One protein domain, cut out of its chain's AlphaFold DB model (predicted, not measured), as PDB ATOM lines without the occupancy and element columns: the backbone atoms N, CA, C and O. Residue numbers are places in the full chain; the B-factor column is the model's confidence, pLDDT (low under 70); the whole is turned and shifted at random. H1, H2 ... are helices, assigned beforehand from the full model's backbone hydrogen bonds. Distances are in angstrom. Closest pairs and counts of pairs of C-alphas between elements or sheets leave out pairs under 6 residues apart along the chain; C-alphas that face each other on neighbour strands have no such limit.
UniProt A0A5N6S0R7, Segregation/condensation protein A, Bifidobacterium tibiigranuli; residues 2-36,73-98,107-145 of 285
ATOM      1  N   ILE A   2     100.775 105.417  79.505       45.00
ATOM      2  CA  ILE A   2     101.883 104.455  79.747       45.00
ATOM      3  C   ILE A   2     102.512 104.533  81.160       45.00
ATOM      4  O   ILE A   2     102.956 103.526  81.693       45.00
ATOM      5  N   ALA A   3     102.529 105.698  81.818       47.03
ATOM      6  CA  ALA A   3     103.123 105.834  83.157       47.03
ATOM      7  C   ALA A   3     102.272 105.234  84.300       47.03
ATOM      8  O   ALA A   3     102.818 104.907  85.350       47.03
ATOM      9  N   ASN A   4     100.956 105.073  84.104       46.72
ATOM     10  CA  ASN A   4     100.039 104.615  85.160       46.72
ATOM     11  C   ASN A   4     100.004 103.094  85.326       46.72
ATOM     12  O   ASN A   4      99.461 102.597  86.309       46.72
ATOM     13  N   ARG A   5     100.593 102.339  84.397       47.53
ATOM     14  CA  ARG A   5     100.760 100.894  84.530       47.53
ATOM     15  C   ARG A   5     102.236 100.589  84.330       47.53
ATOM     16  O   ARG A   5     102.799 100.948  83.305       47.53
ATOM     17  N   ARG A   6     102.872  99.959  85.323       48.00
ATOM     18  CA  ARG A   6     104.248  99.427  85.263       48.00
ATOM     19  C   ARG A   6     104.339  98.286  84.233       48.00
ATOM     20  O   ARG A   6     104.625  97.153  84.595       48.00
ATOM     21  N   LEU A   7     104.015  98.561  82.977       50.06
ATOM     22  CA  LEU A   7     104.062  97.588  81.900       50.06
ATOM     23  C   LEU A   7     105.474  97.596  81.324       50.06
ATOM     24  O   LEU A   7     106.006  98.644  80.939       50.06
ATOM     25  N   GLU A   8     106.090  96.422  81.320       51.38
ATOM     26  CA  GLU A   8     107.219  96.139  80.447       51.38
ATOM     27  C   GLU A   8     106.723  96.243  79.001       51.38
ATOM     28  O   GLU A   8     105.618  95.793  78.689       51.38
ATOM     29  N   VAL A   9     107.507  96.889  78.134       53.03
ATOM     30  CA  VAL A   9     107.183  97.076  76.712       53.03
ATOM     31  C   VAL A   9     107.329  95.719  76.010       53.03
ATOM     32  O   VAL A   9     108.339  95.440  75.379       53.03
ATOM     33  N   THR A  10     106.355  94.837  76.213       55.16
ATOM     34  CA  THR A  10     106.208  93.535  75.549       55.16
ATOM     35  C   THR A  10     105.042  93.602  74.561       55.16
ATOM     36  O   THR A  10     104.175  94.466  74.694       55.16
ATOM     37  N   GLU A  11     104.978  92.690  73.587       50.19
ATOM     38  CA  GLU A  11     103.941  92.688  72.536       50.19
ATOM     39  C   GLU A  11     102.501  92.693  73.082       50.19
ATOM     40  O   GLU A  11     101.627  93.374  72.545       50.19
ATOM     41  N   VAL A  12     102.261  92.026  74.217       48.12
ATOM     42  CA  VAL A  12     100.953  91.967  74.900       48.12
ATOM     43  C   VAL A  12     100.533  93.336  75.466       48.12
ATOM     44  O   VAL A  12      99.343  93.622  75.604       48.12
ATOM     45  N   SER A  13     101.491  94.225  75.741       60.38
ATOM     46  CA  SER A  13     101.227  95.593  76.194       60.38
ATOM     47  C   SER A  13     100.804  96.530  75.056       60.38
ATOM     48  O   SER A  13     100.228  97.580  75.339       60.38
ATOM     49  N   LEU A  14     101.080  96.195  73.792       61.00
ATOM     50  CA  LEU A  14     100.942  97.131  72.666       61.00
ATOM     51  C   LEU A  14      99.486  97.258  72.214       61.00
ATOM     52  O   LEU A  14      98.960  98.367  72.149       61.00
ATOM     53  N   SER A  15      98.790  96.137  72.014       66.81
ATOM     54  CA  SER A  15      97.374  96.137  71.613       66.81
ATOM     55  C   SER A  15      96.469  96.818  72.646       66.81
ATOM     56  O   SER A  15      95.522  97.515  72.283       66.81
ATOM     57  N   ALA A  16      96.781  96.665  73.937       70.56
ATOM     58  CA  ALA A  16      96.044  97.314  75.019       70.56
ATOM     59  C   ALA A  16      96.248  98.840  75.035       70.56
ATOM     60  O   ALA A  16      95.293  99.582  75.263       70.56
ATOM     61  N   ILE A  17      97.472  99.311  74.765       70.62
ATOM     62  CA  ILE A  17      97.781 100.745  74.671       70.62
ATOM     63  C   ILE A  17      97.078 101.362  73.460       70.62
ATOM     64  O   ILE A  17      96.509 102.446  73.582       70.62
ATOM     65  N   THR A  18      97.063 100.664  72.323       74.12
ATOM     66  CA  THR A  18      96.331 101.101  71.128       74.12
ATOM     67  C   THR A  18      94.840 101.279  71.414       74.12
ATOM     68  O   THR A  18      94.264 102.301  71.054       74.12
ATOM     69  N   GLU A  19      94.205 100.332  72.112       76.75
ATOM     70  CA  GLU A  19      92.788 100.450  72.492       76.75
ATOM     71  C   GLU A  19      92.519 101.632  73.426       76.75
ATOM     72  O   GLU A  19      91.549 102.368  73.237       76.75
ATOM     73  N   GLU A  20      93.384 101.845  74.419       78.50
ATOM     74  CA  GLU A  20      93.255 102.961  75.359       78.50
ATOM     75  C   GLU A  20      93.416 104.309  74.645       78.50
ATOM     76  O   GLU A  20      92.628 105.232  74.866       78.50
ATOM     77  N   PHE A  21      94.387 104.401  73.734       78.00
ATOM     78  CA  PHE A  21      94.624 105.580  72.911       78.00
ATOM     79  C   PHE A  21      93.426 105.879  72.005       78.00
ATOM     80  O   PHE A  21      92.907 106.992  72.019       78.00
ATOM     81  N   LEU A  22      92.904 104.881  71.286       76.62
ATOM     82  CA  LEU A  22      91.729 105.056  70.427       76.62
ATOM     83  C   LEU A  22      90.456 105.360  71.227       76.62
ATOM     84  O   LEU A  22      89.579 106.085  70.758       76.62
ATOM     85  N   ALA A  23      90.320 104.829  72.443       79.81
ATOM     86  CA  ALA A  23      89.243 105.211  73.354       79.81
ATOM     87  C   ALA A  23      89.372 106.676  73.803       79.81
ATOM     88  O   ALA A  23      88.365 107.383  73.883       79.81
ATOM     89  N   TYR A  24      90.596 107.145  74.051       76.12
ATOM     90  CA  TYR A  24      90.871 108.541  74.373       76.12
ATOM     91  C   TYR A  24      90.562 109.472  73.194       76.12
ATOM     92  O   TYR A  24      89.798 110.417  73.383       76.12
ATOM     93  N   VAL A  25      91.042 109.162  71.981       72.25
ATOM     94  CA  VAL A  25      90.714 109.906  70.745       72.25
ATOM     95  C   VAL A  25      89.197 109.993  70.563       72.25
ATOM     96  O   VAL A  25      88.658 111.077  70.359       72.25
ATOM     97  N   ARG A  26      88.479 108.866  70.699       73.62
ATOM     98  CA  ARG A  26      87.012 108.832  70.579       73.62
ATOM     99  C   ARG A  26      86.325 109.709  71.620       73.62
ATOM    100  O   ARG A  26      85.416 110.452  71.271       73.62
ATOM    101  N   ARG A  27      86.759 109.663  72.885       74.69
ATOM    102  CA  ARG A  27      86.215 110.529  73.945       74.69
ATOM    103  C   ARG A  27      86.457 112.009  73.639       74.69
ATOM    104  O   ARG A  27      85.581 112.827  73.894       74.69
ATOM    105  N   LEU A  28      87.617 112.331  73.077       70.12
ATOM    106  CA  LEU A  28      87.987 113.689  72.698       70.12
ATOM    107  C   LEU A  28      87.148 114.204  71.514       70.12
ATOM    108  O   LEU A  28      86.594 115.297  71.585       70.12
ATOM    109  N   GLY A  29      86.972 113.387  70.470       64.38
ATOM    110  CA  GLY A  29      86.129 113.713  69.314       64.38
ATOM    111  C   GLY A  29      84.642 113.840  69.667       64.38
ATOM    112  O   GLY A  29      83.959 114.734  69.171       64.38
ATOM    113  N   LEU A  30      84.143 113.008  70.589       58.25
ATOM    114  CA  LEU A  30      82.775 113.112  71.113       58.25
ATOM    115  C   LEU A  30      82.553 114.400  71.928       58.25
ATOM    116  O   LEU A  30      81.466 114.971  71.870       58.25
ATOM    117  N   ALA A  31      83.570 114.887  72.645       55.19
ATOM    118  CA  ALA A  31      83.501 116.154  73.378       55.19
ATOM    119  C   ALA A  31      83.495 117.382  72.440       55.19
ATOM    120  O   ALA A  31      82.791 118.360  72.702       55.19
ATOM    121  N   ALA A  32      84.214 117.317  71.313       53.75
ATOM    122  CA  ALA A  32      84.186 118.353  70.275       53.75
ATOM    123  C   ALA A  32      82.830 118.418  69.534       53.75
ATOM    124  O   ALA A  32      82.345 119.498  69.206       53.75
ATOM    125  N   GLY A  33      82.161 117.276  69.328       50.84
ATOM    126  CA  GLY A  33      80.813 117.239  68.739       50.84
ATOM    127  C   GLY A  33      79.704 117.782  69.658       50.84
ATOM    128  O   GLY A  33      78.694 118.303  69.181       50.84
ATOM    129  N   GLN A  34      79.886 117.707  70.983       49.78
ATOM    130  CA  GLN A  34      78.915 118.220  71.961       49.78
ATOM    131  C   GLN A  34      78.981 119.743  72.134       49.78
ATOM    132  O   GLN A  34      77.943 120.373  72.340       49.78
ATOM    133  N   THR A  35      80.166 120.342  71.990       47.38
ATOM    134  CA  THR A  35      80.355 121.804  72.036       47.38
ATOM    135  C   THR A  35      79.757 122.500  70.811       47.38
ATOM    136  O   THR A  35      79.123 123.537  70.957       47.38
ATOM    137  N   ALA A  36      79.820 121.885  69.625       45.34
ATOM    138  CA  ALA A  36      79.174 122.429  68.425       45.34
ATOM    139  C   ALA A  36      77.631 122.394  68.471       45.34
ATOM    140  O   ALA A  36      76.974 123.174  67.785       45.34
ATOM    141  N   GLN A  73      91.887 124.948  69.156       52.28
ATOM    142  CA  GLN A  73      92.864 126.046  69.221       52.28
ATOM    143  C   GLN A  73      94.293 125.612  68.853       52.28
ATOM    144  O   GLN A  73      95.135 126.464  68.591       52.28
ATOM    145  N   HIS A  74      94.552 124.303  68.763       54.84
ATOM    146  CA  HIS A  74      95.853 123.728  68.409       54.84
ATOM    147  C   HIS A  74      95.694 122.668  67.308       54.84
ATOM    148  O   HIS A  74      95.879 121.473  67.539       54.84
ATOM    149  N   MET A  75      95.315 123.103  66.099       63.34
ATOM    150  CA  MET A  75      95.084 122.199  64.959       63.34
ATOM    151  C   MET A  75      96.325 121.376  64.577       63.34
ATOM    152  O   MET A  75      96.182 120.223  64.179       63.34
ATOM    153  N   ASP A  76      97.530 121.918  64.765       58.50
ATOM    154  CA  ASP A  76      98.781 121.206  64.470       58.50
ATOM    155  C   ASP A  76      99.005 120.018  65.426       58.50
ATOM    156  O   ASP A  76      99.370 118.920  65.003       58.50
ATOM    157  N   GLU A  77      98.713 120.199  66.720       60.84
ATOM    158  CA  GLU A  77      98.791 119.127  67.725       60.84
ATOM    159  C   GLU A  77      97.704 118.070  67.499       60.84
ATOM    160  O   GLU A  77      97.944 116.869  67.657       60.84
ATOM    161  N   ALA A  78      96.517 118.517  67.085       68.81
ATOM    162  CA  ALA A  78      95.418 117.646  66.704       68.81
ATOM    163  C   ALA A  78      95.767 116.774  65.488       68.81
ATOM    164  O   ALA A  78      95.478 115.576  65.503       68.81
ATOM    165  N   SER A  79      96.426 117.348  64.475       73.00
ATOM    166  CA  SER A  79      96.876 116.628  63.277       73.00
ATOM    167  C   SER A  79      97.860 115.519  63.636       73.00
ATOM    168  O   SER A  79      97.617 114.358  63.317       73.00
ATOM    169  N   ALA A  80      98.902 115.835  64.413       72.44
ATOM    170  CA  ALA A  80      99.894 114.843  64.828       72.44
ATOM    171  C   ALA A  80      99.275 113.688  65.643       72.44
ATOM    172  O   ALA A  80      99.740 112.547  65.593       72.44
ATOM    173  N   PHE A  81      98.215 113.969  66.407       76.88
ATOM    174  CA  PHE A  81      97.494 112.949  67.165       76.88
ATOM    175  C   PHE A  81      96.671 112.016  66.268       76.88
ATOM    176  O   PHE A  81      96.606 110.812  66.529       76.88
ATOM    177  N   LEU A  82      96.052 112.564  65.218       80.31
ATOM    178  CA  LEU A  82      95.322 111.791  64.216       80.31
ATOM    179  C   LEU A  82      96.265 110.937  63.364       80.31
ATOM    180  O   LEU A  82      95.935 109.782  63.108       80.31
ATOM    181  N   ASP A  83      97.454 111.440  63.028       81.94
ATOM    182  CA  ASP A  83      98.471 110.676  62.296       81.94
ATOM    183  C   ASP A  83      98.881 109.419  63.077       81.94
ATOM    184  O   ASP A  83      98.843 108.301  62.561       81.94
ATOM    185  N   VAL A  84      99.172 109.569  64.374       83.19
ATOM    186  CA  VAL A  84      99.469 108.428  65.257       83.19
ATOM    187  C   VAL A  84      98.268 107.482  65.367       83.19
ATOM    188  O   VAL A  84      98.446 106.264  65.377       83.19
ATOM    189  N   ALA A  85      97.043 108.015  65.446       83.25
ATOM    190  CA  ALA A  85      95.834 107.194  65.490       83.25
ATOM    191  C   ALA A  85      95.670 106.349  64.218       83.25
ATOM    192  O   ALA A  85      95.341 105.168  64.329       83.25
ATOM    193  N   SER A  86      95.929 106.938  63.048       86.69
ATOM    194  CA  SER A  86      95.858 106.267  61.749       86.69
ATOM    195  C   SER A  86      96.823 105.087  61.694       86.69
ATOM    196  O   SER A  86      96.379 103.954  61.511       86.69
ATOM    197  N   ILE A  87      98.104 105.326  62.000       86.00
ATOM    198  CA  ILE A  87      99.150 104.289  61.997       86.00
ATOM    199  C   ILE A  87      98.772 103.134  62.937       86.00
ATOM    200  O   ILE A  87      98.906 101.960  62.600       86.00
ATOM    201  N   LEU A  88      98.248 103.437  64.130       86.38
ATOM    202  CA  LEU A  88      97.858 102.404  65.094       86.38
ATOM    203  C   LEU A  88      96.637 101.579  64.651       86.38
ATOM    204  O   LEU A  88      96.573 100.384  64.951       86.38
ATOM    205  N   VAL A  89      95.659 102.191  63.976       87.06
ATOM    206  CA  VAL A  89      94.486 101.485  63.425       87.06
ATOM    207  C   VAL A  89      94.895 100.594  62.259       87.06
ATOM    208  O   VAL A  89      94.464  99.439  62.193       87.06
ATOM    209  N   GLU A  90      95.747 101.104  61.377       86.44
ATOM    210  CA  GLU A  90      96.268 100.381  60.223       86.44
ATOM    211  C   GLU A  90      97.088  99.167  60.665       86.44
ATOM    212  O   GLU A  90      96.755  98.031  60.324       86.44
ATOM    213  N   ALA A  91      98.047  99.373  61.572       86.06
ATOM    214  CA  ALA A  91      98.857  98.300  62.136       86.06
ATOM    215  C   ALA A  91      98.023  97.243  62.875       86.06
ATOM    216  O   ALA A  91      98.358  96.057  62.870       86.06
ATOM    217  N   LYS A  92      96.921  97.645  63.525       84.69
ATOM    218  CA  LYS A  92      96.008  96.705  64.186       84.69
ATOM    219  C   LYS A  92      95.203  95.891  63.179       84.69
ATOM    220  O   LYS A  92      95.006  94.698  63.393       84.69
ATOM    221  N   SER A  93      94.744  96.525  62.106       87.56
ATOM    222  CA  SER A  93      94.035  95.844  61.021       87.56
ATOM    223  C   SER A  93      94.962  94.810  60.384       87.56
ATOM    224  O   SER A  93      94.648  93.623  60.407       87.56
ATOM    225  N   ALA A  94      96.167  95.229  59.994       86.06
ATOM    226  CA  ALA A  94      97.227  94.357  59.503       86.06
ATOM    227  C   ALA A  94      97.522  93.189  60.461       86.06
ATOM    228  O   ALA A  94      97.615  92.039  60.040       86.06
ATOM    229  N   ALA A  95      97.630  93.435  61.771       82.69
ATOM    230  CA  ALA A  95      97.907  92.387  62.756       82.69
ATOM    231  C   ALA A  95      96.815  91.302  62.821       82.69
ATOM    232  O   ALA A  95      97.148  90.133  63.039       82.69
ATOM    233  N   LEU A  96      95.545  91.684  62.643       84.75
ATOM    234  CA  LEU A  96      94.378  90.807  62.765       84.75
ATOM    235  C   LEU A  96      94.029  90.052  61.477       84.75
ATOM    236  O   LEU A  96      93.379  89.010  61.563       84.75
ATOM    237  N   LEU A  97      94.423  90.561  60.305       82.06
ATOM    238  CA  LEU A  97      94.161  89.880  59.042       82.06
ATOM    239  C   LEU A  97      95.029  88.607  58.918       82.06
ATOM    240  O   LEU A  97      96.232  88.650  59.199       82.06
ATOM    241  N   PRO A  98      94.443  87.463  58.511       73.38
ATOM    242  CA  PRO A  98      95.213  86.278  58.142       73.38
ATOM    243  C   PRO A  98      96.119  86.581  56.943       73.38
ATOM    244  O   PRO A  98      95.761  87.393  56.092       73.38
ATOM    245  N   GLU A 107     102.740  93.155  51.679       76.88
ATOM    246  CA  GLU A 107     103.752  94.183  51.966       76.88
ATOM    247  C   GLU A 107     103.167  95.358  52.763       76.88
ATOM    248  O   GLU A 107     103.794  95.844  53.699       76.88
ATOM    249  N   GLN A 108     101.928  95.762  52.459       74.88
ATOM    250  CA  GLN A 108     101.235  96.844  53.166       74.88
ATOM    251  C   GLN A 108     101.051  96.519  54.653       74.88
ATOM    252  O   GLN A 108     101.337  97.350  55.515       74.88
ATOM    253  N   SER A 109     100.663  95.282  54.980       81.19
ATOM    254  CA  SER A 109     100.568  94.847  56.375       81.19
ATOM    255  C   SER A 109     101.921  94.805  57.080       81.19
ATOM    256  O   SER A 109     101.985  95.044  58.286       81.19
ATOM    257  N   ILE A 110     103.002  94.467  56.370       77.44
ATOM    258  CA  ILE A 110     104.351  94.457  56.945       77.44
ATOM    259  C   ILE A 110     104.804  95.891  57.243       77.44
ATOM    260  O   ILE A 110     105.311  96.151  58.335       77.44
ATOM    261  N   GLU A 111     104.576  96.824  56.320       75.88
ATOM    262  CA  GLU A 111     104.961  98.225  56.493       75.88
ATOM    263  C   GLU A 111     104.196  98.893  57.640       75.88
ATOM    264  O   GLU A 111     104.815  99.474  58.531       75.88
ATOM    265  N   ALA A 112     102.880  98.679  57.730       80.38
ATOM    266  CA  ALA A 112     102.074  99.170  58.847       80.38
ATOM    267  C   ALA A 112     102.596  98.681  60.216       80.38
ATOM    268  O   ALA A 112     102.588  99.411  61.212       80.38
ATOM    269  N   LEU A 113     103.096  97.439  60.292       80.62
ATOM    270  CA  LEU A 113     103.720  96.905  61.508       80.62
ATOM    271  C   LEU A 113     105.091  97.540  61.799       80.62
ATOM    272  O   LEU A 113     105.404  97.777  62.968       80.62
ATOM    273  N   ARG A 114     105.888  97.857  60.772       75.12
ATOM    274  CA  ARG A 114     107.174  98.562  60.925       75.12
ATOM    275  C   ARG A 114     106.984 100.004  61.389       75.12
ATOM    276  O   ARG A 114     107.673 100.436  62.315       75.12
ATOM    277  N   GLU A 115     106.040 100.739  60.806       79.81
ATOM    278  CA  GLU A 115     105.719 102.110  61.220       79.81
ATOM    279  C   GLU A 115     105.280 102.163  62.686       79.81
ATOM    280  O   GLU A 115     105.729 103.012  63.465       79.81
ATOM    281  N   ARG A 116     104.462 101.194  63.101       84.19
ATOM    282  CA  ARG A 116     104.082 100.996  64.500       84.19
ATOM    283  C   ARG A 116     105.308 100.793  65.398       84.19
ATOM    284  O   ARG A 116     105.404 101.417  66.458       84.19
ATOM    285  N   ASP A 117     106.252  99.949  64.996       82.25
ATOM    286  CA  ASP A 117     107.470  99.690  65.773       82.25
ATOM    287  C   ASP A 117     108.371 100.929  65.864       82.25
ATOM    288  O   ASP A 117     108.927 101.225  66.928       82.25
ATOM    289  N   LEU A 118     108.430 101.727  64.797       81.44
ATOM    290  CA  LEU A 118     109.102 103.021  64.802       81.44
ATOM    291  C   LEU A 118     108.456 103.997  65.798       81.44
ATOM    292  O   LEU A 118     109.163 104.662  66.566       81.44
ATOM    293  N   LEU A 119     107.121 104.078  65.831       82.31
ATOM    294  CA  LEU A 119     106.406 104.881  66.828       82.31
ATOM    295  C   LEU A 119     106.752 104.437  68.254       82.31
ATOM    296  O   LEU A 119     106.958 105.278  69.134       82.31
ATOM    297  N   PHE A 120     106.887 103.132  68.493       74.94
ATOM    298  CA  PHE A 120     107.300 102.626  69.799       74.94
ATOM    299  C   PHE A 120     108.738 102.994  70.154       74.94
ATOM    300  O   PHE A 120     108.985 103.431  71.283       74.94
ATOM    301  N   ALA A 121     109.674 102.902  69.209       78.19
ATOM    302  CA  ALA A 121     111.044 103.363  69.420       78.19
ATOM    303  C   ALA A 121     111.071 104.846  69.837       78.19
ATOM    304  O   ALA A 121     111.726 105.211  70.821       78.19
ATOM    305  N   ARG A 122     110.269 105.690  69.171       81.69
ATOM    306  CA  ARG A 122     110.102 107.111  69.528       81.69
ATOM    307  C   ARG A 122     109.499 107.296  70.924       81.69
ATOM    308  O   ARG A 122     109.951 108.162  71.671       81.69
ATOM    309  N   LEU A 123     108.533 106.472  71.333       83.44
ATOM    310  CA  LEU A 123     107.960 106.519  72.687       83.44
ATOM    311  C   LEU A 123     108.980 106.148  73.773       83.44
ATOM    312  O   LEU A 123     109.020 106.788  74.830       83.44
ATOM    313  N   VAL A 124     109.820 105.140  73.527       79.69
ATOM    314  CA  VAL A 124     110.910 104.765  74.441       79.69
ATOM    315  C   VAL A 124     111.924 105.903  74.552       79.69
ATOM    316  O   VAL A 124     112.312 106.273  75.664       79.69
ATOM    317  N   GLN A 125     112.289 106.515  73.424       78.06
ATOM    318  CA  GLN A 125     113.177 107.675  73.384       78.06
ATOM    319  C   GLN A 125     112.589 108.863  74.163       78.06
ATOM    320  O   GLN A 125     113.259 109.433  75.027       78.06
ATOM    321  N   TYR A 126     111.310 109.185  73.945       84.88
ATOM    322  CA  TYR A 126     110.603 110.217  74.706       84.88
ATOM    323  C   TYR A 126     110.625 109.924  76.209       84.88
ATOM    324  O   TYR A 126     110.909 110.813  77.010       84.88
ATOM    325  N   ARG A 127     110.376 108.674  76.621       80.38
ATOM    326  CA  ARG A 127     110.433 108.278  78.034       80.38
ATOM    327  C   ARG A 127     111.825 108.496  78.630       80.38
ATOM    328  O   ARG A 127     111.919 108.979  79.760       80.38
ATOM    329  N   ALA A 128     112.883 108.152  77.897       80.00
ATOM    330  CA  ALA A 128     114.259 108.363  78.335       80.00
ATOM    331  C   ALA A 128     114.553 109.857  78.542       80.00
ATOM    332  O   ALA A 128     115.004 110.251  79.620       80.00
ATOM    333  N   PHE A 129     114.200 110.701  77.568       85.00
ATOM    334  CA  PHE A 129     114.390 112.147  77.679       85.00
ATOM    335  C   PHE A 129     113.522 112.785  78.758       85.00
ATOM    336  O   PHE A 129     113.999 113.639  79.500       85.00
ATOM    337  N   LYS A 130     112.277 112.335  78.928       83.88
ATOM    338  CA  LYS A 130     111.396 112.809  80.000       83.88
ATOM    339  C   LYS A 130     111.979 112.519  81.381       83.88
ATOM    340  O   LYS A 130     111.873 113.354  82.276       83.88
ATOM    341  N   ARG A 131     112.614 111.355  81.553       87.62
ATOM    342  CA  ARG A 131     113.316 111.009  82.794       87.62
ATOM    343  C   ARG A 131     114.529 111.912  83.015       87.62
ATOM    344  O   ARG A 131     114.632 112.507  84.081       87.62
ATOM    345  N   ALA A 132     115.380 112.073  82.002       90.62
ATOM    346  CA  ALA A 132     116.542 112.960  82.078       90.62
ATOM    347  C   ALA A 132     116.145 114.415  82.394       90.62
ATOM    348  O   ALA A 132     116.755 115.057  83.246       90.62
ATOM    349  N   ALA A 133     115.071 114.917  81.778       91.56
ATOM    350  CA  ALA A 133     114.520 116.239  82.063       91.56
ATOM    351  C   ALA A 133     114.026 116.365  83.515       91.56
ATOM    352  O   ALA A 133     114.216 117.407  84.143       91.56
ATOM    353  N   GLY A 134     113.423 115.306  84.068       93.19
ATOM    354  CA  GLY A 134     113.058 115.237  85.484       93.19
ATOM    355  C   GLY A 134     114.274 115.322  86.408       93.19
ATOM    356  O   GLY A 134     114.271 116.113  87.353       93.19
ATOM    357  N   ASP A 135     115.337 114.581  86.094       94.75
ATOM    358  CA  ASP A 135     116.589 114.607  86.857       94.75
ATOM    359  C   ASP A 135     117.251 115.994  86.805       94.75
ATOM    360  O   ASP A 135     117.696 116.515  87.830       94.75
ATOM    361  N   PHE A 136     117.271 116.637  85.633       93.81
ATOM    362  CA  PHE A 136     117.753 118.011  85.496       93.81
ATOM    363  C   PHE A 136     116.909 118.998  86.290       93.81
ATOM    364  O   PHE A 136     117.471 119.816  87.012       93.81
ATOM    365  N   ARG A 137     115.576 118.893  86.237       93.31
ATOM    366  CA  ARG A 137     114.679 119.744  87.029       93.31
ATOM    367  C   ARG A 137     114.976 119.633  88.524       93.31
ATOM    368  O   ARG A 137     115.085 120.656  89.195       93.31
ATOM    369  N   ALA A 138     115.161 118.415  89.032       95.25
ATOM    370  CA  ALA A 138     115.508 118.186  90.433       95.25
ATOM    371  C   ALA A 138     116.874 118.795  90.796       95.25
ATOM    372  O   ALA A 138     117.008 119.454  91.828       95.25
ATOM    373  N   ARG A 139     117.883 118.631  89.932       94.31
ATOM    374  CA  ARG A 139     119.217 119.217  90.137       94.31
ATOM    375  C   ARG A 139     119.194 120.741  90.092       94.31
ATOM    376  O   ARG A 139     119.832 121.363  90.937       94.31
ATOM    377  N   PHE A 140     118.469 121.348  89.159       92.38
ATOM    378  CA  PHE A 140     118.320 122.802  89.111       92.38
ATOM    379  C   PHE A 140     117.625 123.328  90.363       92.38
ATOM    380  O   PHE A 140     118.130 124.260  90.978       92.38
ATOM    381  N   ALA A 141     116.545 122.682  90.810       94.31
ATOM    382  CA  ALA A 141     115.861 123.063  92.044       94.31
ATOM    383  C   ALA A 141     116.800 122.995  93.264       94.31
ATOM    384  O   ALA A 141     116.884 123.955  94.028       94.31
ATOM    385  N   ALA A 142     117.579 121.914  93.394       95.38
ATOM    386  CA  ALA A 142     118.543 121.732  94.482       95.38
ATOM    387  C   ALA A 142     119.699 122.752  94.472       95.38
ATOM    388  O   ALA A 142     120.307 123.006  95.511       95.38
ATOM    389  N   ASN A 143     120.016 123.332  93.311       93.81
ATOM    390  CA  ASN A 143     121.078 124.329  93.152       93.81
ATOM    391  C   ASN A 143     120.544 125.757  92.957       93.81
ATOM    392  O   ASN A 143     121.343 126.669  92.778       93.81
ATOM    393  N   SER A 144     119.228 125.973  93.022       91.88
ATOM    394  CA  SER A 144     118.593 127.268  92.723       91.88
ATOM    395  C   SER A 144     119.039 128.401  93.656       91.88
ATOM    396  O   SER A 144     119.077 129.555  93.246       91.88
ATOM    397  N   GLY A 145     119.434 128.071  94.889       92.12
ATOM    398  CA  GLY A 145     119.989 129.021  95.857       92.12
ATOM    399  C   GLY A 145     121.502 129.245  95.753       92.12
ATOM    400  O   GLY A 145     122.073 129.894  96.628       92.12
TER     401      GLY A 145
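This is residues 2 to 36, 73 to 98 and 107 to 145 of the 285 residues of the protein "Segregation/condensation protein A" of Bifidobacterium tibiigranuli (UniProt A0A5N6S0R7). Three long helices form an open frame: H2 and H3 make a V, joined where H2 ends and H3 begins, and H1 crosses the other side of H2. Residues 26 to 36 of H1 and 128 to 145, mostly H3, stick out. The printed part has 100 residues, all helix in class, in the order H1, H2, H3; it is loose, with a radius of gyration of the C-alphas of 17.3 A and spans of 60 by 39 by 24 A.

H1, residues 11 to 36, begins at C-alpha 11 (103.941, 92.688, 72.536) and is 38.9 A long. H2, residues 75 to 96, is 31.5 A. H3, residues 107 to 143, is 53.9 A and ends at C-alpha 143 (121.078, 124.329, 93.152).

H1, with residues 15 to 25 alone, touches H2; the closest C-alphas, of Thr 18 and Leu 88, are 6.4 A apart. They run opposite ways at a steep tilt of 44 degrees. H3, with residues 108 to 119 alone, touches H2, opposite ways at a steep tilt of 48 degrees; the closest C-alphas, of Ala 94 and Ser 109, are 4.6 A apart. H1 and H3 are apart. Every O i to N i+4 pair is within hydrogen-bond range in H2 and H3, and 20 of 22 in H1.

The C-alphas farthest apart, of Pro 98 and Gly 145, are 62.2 A apart. Residues 37 to 72 and 99 to 106 are not printed, with C-alpha gaps of 14.2 A and 13.2 A. The model's pLDDT is under 70 at residues 2 to 15, 29 to 36 and 73 to 78.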